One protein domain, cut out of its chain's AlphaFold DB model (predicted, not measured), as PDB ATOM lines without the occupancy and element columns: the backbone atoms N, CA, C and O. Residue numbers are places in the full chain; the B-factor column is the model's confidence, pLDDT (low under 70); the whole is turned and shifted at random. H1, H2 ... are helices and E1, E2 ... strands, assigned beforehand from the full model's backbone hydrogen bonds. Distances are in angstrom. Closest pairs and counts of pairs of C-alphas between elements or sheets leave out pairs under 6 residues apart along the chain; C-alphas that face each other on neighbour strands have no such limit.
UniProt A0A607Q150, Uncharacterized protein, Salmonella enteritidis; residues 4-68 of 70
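This is residues 4 to 68 of the 70 residues of an uncharacterized protein of Salmonella enteritidis (UniProt A0A607Q150). A small twisted antiparallel sheet, E2 - E1 - E3, has H2 packed across one face; H1 lies off at one end, and loop residues 42 to 47 stick out at the other. The 65 printed residues hold E1, E2, H1, E3 and H2 in that order, mixed class, under half in named elements. The whole is compact, radius of gyration of the C-alphas 11.8 A, spanning 34 by 25 by 16 A.

E1, residues 4 to 9, forms a hairpin with E2, residues 14 to 16; N 7 and O 15 are within hydrogen-bond range, 2.9 A. H1, residues 25 to 30, is only just not on the sheet, with 4 pairs of C-alphas within 10 A. E3, residues 33 to 39, is antiparallel to E1; N 6 and O 36 are within hydrogen-bond range, 2.9 A. E2, H1 and E3 make a split strand-helix-strand unit, E1 between its strands, with a right-handed crossover. H2, residues 50 to 59, is on the sheet in two layers, helix over one face, height 7.5 A; its closest C-alpha pair with E3 is Gln 54 and Met 38, 7.0 A. In H1 and H2 every O i to N i+4 pair is within hydrogen-bond range.

E1 begins at C-alpha 4 (165.624, 122.448, 145.400) and spans 16.4 A, E3 18.6 A; H2, 14.5 A, ends at C-alpha 59 (169.438, 118.014, 129.033).

The farthest C-alphas, Gln 30 and Asp 43, are 34.7 A apart. The printed part has no cut and no long link; no printed residue is under 70 in pLDDT.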
ATOM      1  N   GLY A   4     165.295 123.745 144.829       88.44
ATOM      2  CA  GLY A   4     165.624 122.448 145.400       88.44
ATOM      3  C   GLY A   4     166.597 121.724 144.486       88.44
ATOM      4  O   GLY A   4     166.547 121.879 143.262       88.44
ATOM      5  N   LYS A   5     167.468 120.913 145.072       91.69
ATOM      6  CA  LYS A   5     168.309 119.991 144.325       91.69
ATOM      7  C   LYS A   5     167.465 118.857 143.791       91.69
ATOM      8  O   LYS A   5     166.709 118.214 144.525       91.69
ATOM      9  N   VAL A   6     167.646 118.591 142.510       93.88
ATOM     10  CA  VAL A   6     167.100 117.420 141.838       93.88
ATOM     11  C   VAL A   6     168.207 116.501 141.389       93.88
ATOM     12  O   VAL A   6     169.322 116.941 141.112       93.88
ATOM     13  N   ILE A   7     167.855 115.229 141.277       94.31
ATOM     14  CA  ILE A   7     168.592 114.249 140.501       94.31
ATOM     15  C   ILE A   7     167.771 113.896 139.261       94.31
ATOM     16  O   ILE A   7     166.553 113.764 139.356       94.31
ATOM     17  N   PHE A   8     168.400 113.749 138.099       95.12
ATOM     18  CA  PHE A   8     167.717 113.378 136.859       95.12
ATOM     19  C   PHE A   8     168.615 112.573 135.918       95.12
ATOM     20  O   PHE A   8     169.834 112.597 136.053       95.12
ATOM     21  N   ASN A   9     168.025 111.854 134.963       94.75
ATOM     22  CA  ASN A   9     168.754 111.067 133.965       94.75
ATOM     23  C   ASN A   9     168.431 111.509 132.524       94.75
ATOM     24  O   ASN A   9     167.515 112.295 132.270       94.75
ATOM     25  N   LYS A  10     169.160 110.957 131.544       92.69
ATOM     26  CA  LYS A  10     168.968 111.264 130.108       92.69
ATOM     27  C   LYS A  10     167.600 110.855 129.551       92.69
ATOM     28  O   LYS A  10     167.226 111.316 128.479       92.69
ATOM     29  N   LYS A  11     166.853 109.996 130.254       91.31
ATOM     30  CA  LYS A  11     165.490 109.588 129.877       91.31
ATOM     31  C   LYS A  11     164.421 110.571 130.366       91.31
ATOM     32  O   LYS A  11     163.246 110.350 130.100       91.31
ATOM     33  N   GLY A  12     164.810 111.631 131.079       89.75
ATOM     34  CA  GLY A  12     163.890 112.624 131.629       89.75
ATOM     35  C   GLY A  12     163.255 112.211 132.958       89.75
ATOM     36  O   GLY A  12     162.397 112.930 133.464       89.75
ATOM     37  N   ARG A  13     163.676 111.086 133.553       91.81
ATOM     38  CA  ARG A  13     163.275 110.740 134.919       91.81
ATOM     39  C   ARG A  13     164.025 111.631 135.897       91.81
ATOM     40  O   ARG A  13     165.221 111.851 135.721       91.81
ATOM     41  N   TRP A  14     163.335 112.092 136.932       92.88
ATOM     42  CA  TRP A  14     163.904 112.967 137.945       92.88
ATOM     43  C   TRP A  14     163.242 112.764 139.312       92.88
ATOM     44  O   TRP A  14     162.147 112.206 139.393       92.88
ATOM     45  N   ASP A  15     163.921 113.189 140.377       92.12
ATOM     46  CA  ASP A  15     163.382 113.248 141.741       92.12
ATOM     47  C   ASP A  15     164.072 114.358 142.556       92.12
ATOM     48  O   ASP A  15     165.162 114.822 142.211       92.12
ATOM     49  N   TRP A  16     163.456 114.781 143.657       91.38
ATOM     50  CA  TRP A  16     164.013 115.759 144.586       91.38
ATOM     51  C   TRP A  16     165.029 115.107 145.525       91.38
ATOM     52  O   TRP A  16     164.695 114.228 146.319       91.38
ATOM     53  N   LEU A  17     166.268 115.597 145.512       88.75
ATOM     54  CA  LEU A  17     167.302 115.157 146.452       88.75
ATOM     55  C   LEU A  17     167.063 115.687 147.869       88.75
ATOM     56  O   LEU A  17     167.309 114.969 148.834       88.75
ATOM     57  N   ASP A  18     166.547 116.911 148.002       82.88
ATOM     58  CA  ASP A  18     166.468 117.608 149.297       82.88
ATOM     59  C   ASP A  18     165.267 117.208 150.173       82.88
ATOM     60  O   ASP A  18     165.174 117.636 151.323       82.88
ATOM     61  N   ARG A  19     164.316 116.426 149.647       73.44
ATOM     62  CA  ARG A  19     163.088 116.045 150.375       73.44
ATOM     63  C   ARG A  19     163.026 114.556 150.659       73.44
ATOM     64  O   ARG A  19     162.922 114.151 151.813       73.44
ATOM     65  N   ALA A  20     163.067 113.758 149.601       70.75
ATOM     66  CA  ALA A  20     163.076 112.309 149.650       70.75
ATOM     67  C   ALA A  20     163.425 111.821 148.245       70.75
ATOM     68  O   ALA A  20     162.603 111.915 147.342       70.75
ATOM     69  N   CYS A  21     164.646 111.325 148.061       81.94
ATOM     70  CA  CYS A  21     165.033 110.707 146.802       81.94
ATOM     71  C   CYS A  21     164.537 109.257 146.804       81.94
ATOM     72  O   CYS A  21     165.054 108.426 147.553       81.94
ATOM     73  N   ASN A  22     163.542 108.957 145.973       86.19
ATOM     74  CA  ASN A  22     162.978 107.617 145.805       86.19
ATOM     75  C   ASN A  22     163.723 106.795 144.743       86.19
ATOM     76  O   ASN A  22     163.281 105.703 144.389       86.19
ATOM     77  N   VAL A  23     164.841 107.302 144.220       86.56
ATOM     78  CA  VAL A  23     165.691 106.562 143.283       86.56
ATOM     79  C   VAL A  23     166.531 105.559 144.071       86.56
ATOM     80  O   VAL A  23     167.356 105.926 144.913       86.56
ATOM     81  N   SER A  24     166.317 104.272 143.805       88.00
ATOM     82  CA  SER A  24     167.063 103.192 144.452       88.00
ATOM     83  C   SER A  24     168.532 103.181 144.024       88.00
ATOM     84  O   SER A  24     168.911 103.671 142.959       88.00
ATOM     85  N   LYS A  25     169.397 102.560 144.837       85.94
ATOM     86  CA  LYS A  25     170.814 102.388 144.482       85.94
ATOM     87  C   LYS A  25     170.993 101.560 143.205       85.94
ATOM     88  O   LYS A  25     171.930 101.801 142.452       85.94
ATOM     89  N   GLU A  26     170.112 100.594 142.955       88.25
ATOM     90  CA  GLU A  26     170.142  99.798 141.726       88.25
ATOM     91  C   GLU A  26     169.851 100.663 140.499       88.25
ATOM     92  O   GLU A  26     170.583 100.581 139.518       88.25
ATOM     93  N   GLU A  27     168.858 101.550 140.578       88.31
ATOM     94  CA  GLU A  27     168.542 102.500 139.503       88.31
ATOM     95  C   GLU A  27     169.660 103.524 139.286       88.31
ATOM     96  O   GLU A  27     169.979 103.856 138.144       88.31
ATOM     97  N   LEU A  28     170.300 103.984 140.366       88.25
ATOM     98  CA  LEU A  28     171.474 104.856 140.288       88.25
ATOM     99  C   LEU A  28     172.652 104.195 139.561       88.25
ATOM    100  O   LEU A  28     173.391 104.874 138.862       88.25
ATOM    101  N   ASN A  29     172.814 102.876 139.695       87.38
ATOM    102  CA  ASN A  29     173.916 102.138 139.074       87.38
ATOM    103  C   ASN A  29     173.648 101.731 137.616       87.38
ATOM    104  O   ASN A  29     174.577 101.329 136.917       87.38
ATOM    105  N   GLN A  30     172.393 101.761 137.164       86.88
ATOM    106  CA  GLN A  30     172.024 101.337 135.810       86.88
ATOM    107  C   GLN A  30     172.221 102.431 134.759       86.88
ATOM    108  O   GLN A  30     172.365 102.118 133.577       86.88
ATOM    109  N   GLU A  31     172.201 103.701 135.163       88.31
ATOM    110  CA  GLU A  31     172.205 104.841 134.248       88.31
ATOM    111  C   GLU A  31     173.069 105.984 134.775       88.31
ATOM    112  O   GLU A  31     173.360 106.070 135.962       88.31
ATOM    113  N   GLU A  32     173.463 106.895 133.885       92.56
ATOM    114  CA  GLU A  32     174.075 108.151 134.312       92.56
ATOM    115  C   GLU A  32     173.007 109.094 134.865       92.56
ATOM    116  O   GLU A  32     172.037 109.434 134.174       92.56
ATOM    117  N   TRP A  33     173.237 109.553 136.092       94.62
ATOM    118  CA  TRP A  33     172.418 110.547 136.764       94.62
ATOM    119  C   TRP A  33     173.181 111.860 136.934       94.62
ATOM    120  O   TRP A  33     174.409 111.890 137.035       94.62
ATOM    121  N   PHE A  34     172.431 112.953 136.973       95.31
ATOM    122  CA  PHE A  34     172.926 114.319 137.049       95.31
ATOM    123  C   PHE A  34     172.202 115.079 138.147       95.31
ATOM    124  O   PHE A  34     171.070 114.737 138.488       95.31
ATOM    125  N   ILE A  35     172.841 116.120 138.671       95.19
ATOM    126  CA  ILE A  35     172.246 117.036 139.642       95.19
ATOM    127  C   ILE A  35     172.106 118.441 139.074       95.19
ATOM    128  O   ILE A  35     172.953 118.907 138.317       95.19
ATOM    129  N   ALA A  36     171.039 119.124 139.476       94.50
ATOM    130  CA  ALA A  36     170.825 120.533 139.177       94.50
ATOM    131  C   ALA A  36     169.987 121.195 140.275       94.50
ATOM    132  O   ALA A  36     169.302 120.521 141.046       94.50
ATOM    133  N   ASP A  37     170.032 122.524 140.324       93.44
ATOM    134  CA  ASP A  37     169.118 123.319 141.137       93.44
ATOM    135  C   ASP A  37     167.885 123.656 140.287       93.44
ATOM    136  O   ASP A  37     167.961 124.409 139.315       93.44
ATOM    137  N   MET A  38     166.738 123.085 140.644       91.94
ATOM    138  CA  MET A  38     165.474 123.307 139.945       91.94
ATOM    139  C   MET A  38     164.621 124.315 140.710       91.94
ATOM    140  O   MET A  38     164.599 124.321 141.944       91.94
ATOM    141  N   TYR A  39     163.925 125.196 139.991       90.00
ATOM    142  CA  TYR A  39     163.018 126.154 140.613       90.00
ATOM    143  C   TYR A  39     161.845 125.423 141.265       90.00
ATOM    144  O   TYR A  39     161.192 124.608 140.614       90.00
ATOM    145  N   TYR A  40     161.576 125.746 142.529       84.94
ATOM    146  CA  TYR A  40     160.466 125.220 143.308       84.94
ATOM    147  C   TYR A  40     159.524 126.369 143.694       84.94
ATOM    148  O   TYR A  40     159.890 127.200 144.529       84.94
ATOM    149  N   PRO A  41     158.330 126.469 143.090       83.31
ATOM    150  CA  PRO A  41     157.401 127.548 143.400       83.31
ATOM    151  C   PRO A  41     156.934 127.510 144.864       83.31
ATOM    152  O   PRO A  41     156.740 126.432 145.422       83.31
ATOM    153  N   PRO A  42     156.722 128.676 145.500       80.06
ATOM    154  CA  PRO A  42     156.171 128.746 146.854       80.06
ATOM    155  C   PRO A  42     154.651 128.508 146.911       80.06
ATOM    156  O   PRO A  42     154.115 128.332 147.999       80.06
ATOM    157  N   ASP A  43     153.959 128.552 145.770       81.69
ATOM    158  CA  ASP A  43     152.528 128.253 145.656       81.69
ATOM    159  C   ASP A  43     152.325 126.736 145.648       81.69
ATOM    160  O   ASP A  43     153.005 126.054 144.894       81.69
ATOM    161  N   GLU A  44     151.406 126.202 146.452       74.50
ATOM    162  CA  GLU A  44     151.098 124.765 146.490       74.50
ATOM    163  C   GLU A  44     150.310 124.285 145.258       74.50
ATOM    164  O   GLU A  44     150.323 123.095 144.953       74.50
ATOM    165  N   ASN A  45     149.670 125.198 144.519       82.94
ATOM    166  CA  ASN A  45     148.895 124.905 143.308       82.94
ATOM    167  C   ASN A  45     149.684 125.151 142.015       82.94
ATOM    168  O   ASN A  45     149.096 125.329 140.946       82.94
ATOM    169  N   TYR A  46     151.012 125.212 142.099       83.94
ATOM    170  CA  TYR A  46     151.836 125.380 140.912       83.94
ATOM    171  C   TYR A  46     151.720 124.173 139.976       83.94
ATOM    172  O   TYR A  46     151.511 123.044 140.411       83.94
ATOM    173  N   ASP A  47     151.888 124.423 138.680       85.12
ATOM    174  CA  ASP A  47     151.868 123.385 137.656       85.12
ATOM    175  C   ASP A  47     153.143 122.521 137.729       85.12
ATOM    176  O   ASP A  47     154.224 123.015 137.392       85.12
ATOM    177  N   PRO A  48     153.059 121.230 138.110       83.62
ATOM    178  CA  PRO A  48     154.235 120.368 138.216       83.62
ATOM    179  C   PRO A  48     154.893 120.067 136.864       83.62
ATOM    180  O   PRO A  48     156.076 119.719 136.827       83.62
ATOM    181  N   SER A  49     154.169 120.229 135.746       87.81
ATOM    182  CA  SER A  49     154.704 119.985 134.399       87.81
ATOM    183  C   SER A  49     155.825 120.961 134.026       87.81
ATOM    184  O   SER A  49     156.685 120.649 133.200       87.81
ATOM    185  N   MET A  50     155.910 122.110 134.707       89.75
ATOM    186  CA  MET A  50     157.010 123.057 134.532       89.75
ATOM    187  C   MET A  50     158.383 122.441 134.836       89.75
ATOM    188  O   MET A  50     159.410 122.928 134.363       89.75
ATOM    189  N   HIS A  51     158.431 121.390 135.655       91.19
ATOM    190  CA  HIS A  51     159.669 120.687 135.967       91.19
ATOM    191  C   HIS A  51     160.157 119.849 134.794       91.19
ATOM    192  O   HIS A  51     161.356 119.811 134.544       91.19
ATOM    193  N   GLU A  52     159.254 119.273 134.001       91.81
ATOM    194  CA  GLU A  52     159.631 118.547 132.786       91.81
ATOM    195  C   GLU A  52     160.354 119.472 131.799       91.81
ATOM    196  O   GLU A  52     161.396 119.109 131.253       91.81
ATOM    197  N   GLN A  53     159.864 120.706 131.642       92.56
ATOM    198  CA  GLN A  53     160.514 121.725 130.811       92.56
ATOM    199  C   GLN A  53     161.894 122.120 131.354       92.56
ATOM    200  O   GLN A  53     162.832 122.308 130.579       92.56
ATOM    201  N   GLN A  54     162.048 122.212 132.678       93.62
ATOM    202  CA  GLN A  54     163.342 122.499 133.305       93.62
ATOM    203  C   GLN A  54     164.342 121.352 133.101       93.62
ATOM    204  O   GLN A  54     165.483 121.613 132.722       93.62
ATOM    205  N   ILE A  55     163.911 120.094 133.253       94.75
ATOM    206  CA  ILE A  55     164.746 118.919 132.970       94.75
ATOM    207  C   ILE A  55     165.175 118.893 131.500       94.75
ATOM    208  O   ILE A  55     166.353 118.686 131.212       94.75
ATOM    209  N   GLN A  56     164.262 119.161 130.563       94.44
ATOM    210  CA  GLN A  56     164.619 119.298 129.146       94.44
ATOM    211  C   GLN A  56     165.619 120.438 128.917       94.44
ATOM    212  O   GLN A  56     166.565 120.278 128.146       94.44
ATOM    213  N   GLY A  57     165.457 121.557 129.626       94.88
ATOM    214  CA  GLY A  57     166.409 122.664 129.629       94.88
ATOM    215  C   GLY A  57     167.810 122.228 130.059       94.88
ATOM    216  O   GLY A  57     168.778 122.535 129.363       94.88
ATOM    217  N   PHE A  58     167.931 121.451 131.138       95.00
ATOM    218  CA  PHE A  58     169.218 120.902 131.575       95.00
ATOM    219  C   PHE A  58     169.806 119.933 130.543       95.00
ATOM    220  O   PHE A  58     170.964 120.068 130.157       95.00
ATOM    221  N   LEU A  59     169.001 118.998 130.031       94.75
ATOM    222  CA  LEU A  59     169.438 118.014 129.033       94.75
ATOM    223  C   LEU A  59     169.853 118.651 127.698       94.75
ATOM    224  O   LEU A  59     170.660 118.070 126.974       94.75
ATOM    225  N   SER A  60     169.343 119.845 127.381       95.19
ATOM    226  CA  SER A  60     169.739 120.603 126.189       95.19
ATOM    227  C   SER A  60     171.157 121.186 126.270       95.19
ATOM    228  O   SER A  60     171.704 121.605 125.249       95.19
ATOM    229  N   LYS A  61     171.768 121.188 127.465       93.69
ATOM    230  CA  LYS A  61     173.089 121.762 127.742       93.69
ATOM    231  C   LYS A  61     174.035 120.729 128.367       93.69
ATOM    232  O   LYS A  61     174.367 120.829 129.549       93.69
ATOM    233  N   PRO A  62     174.490 119.730 127.595       89.88
ATOM    234  CA  PRO A  62     175.288 118.622 128.119       89.88
ATOM    235  C   PRO A  62     176.592 119.063 128.800       89.88
ATOM    236  O   PRO A  62     177.027 118.401 129.738       89.88
ATOM    237  N   ASP A  63     177.181 120.183 128.378       93.69
ATOM    238  CA  ASP A  63     178.418 120.731 128.954       93.69
ATOM    239  C   ASP A  63     178.219 121.365 130.345       93.69
ATOM    240  O   ASP A  63     179.181 121.531 131.092       93.69
ATOM    241  N   GLU A  64     176.978 121.711 130.706       92.75
ATOM    242  CA  GLU A  64     176.613 122.257 132.024       92.75
ATOM    243  C   GLU A  64     176.146 121.154 132.999       92.75
ATOM    244  O   GLU A  64     175.886 121.432 134.171       92.75
ATOM    245  N   LEU A  65     176.033 119.897 132.542       92.56
ATOM    246  CA  LEU A  65     175.553 118.789 133.369       92.56
ATOM    247  C   LEU A  65     176.593 118.367 134.413       92.56
ATOM    248  O   LEU A  65     177.716 117.979 134.090       92.56
ATOM    249  N   VAL A  66     176.176 118.341 135.679       94.56
ATOM    250  CA  VAL A  66     176.992 117.846 136.794       94.56
ATOM    251  C   VAL A  66     176.584 116.414 137.108       94.56
ATOM    252  O   VAL A  66     175.429 116.167 137.454       94.56
ATOM    253  N   ARG A  67     177.514 115.460 136.989       93.19
ATOM    254  CA  ARG A  67     177.255 114.055 137.338       93.19
ATOM    255  C   ARG A  67     176.963 113.898 138.829       93.19
ATOM    256  O   ARG A  67     177.579 114.551 139.670       93.19
ATOM    257  N   TYR A  68     176.021 113.013 139.135       91.06
ATOM    258  CA  TYR A  68     175.752 112.572 140.492       91.06
ATOM    259  C   TYR A  68     176.635 111.368 140.826       91.06
ATOM    260  O   TYR A  68     176.357 110.256 140.384       91.06
TER     261      TYR A  68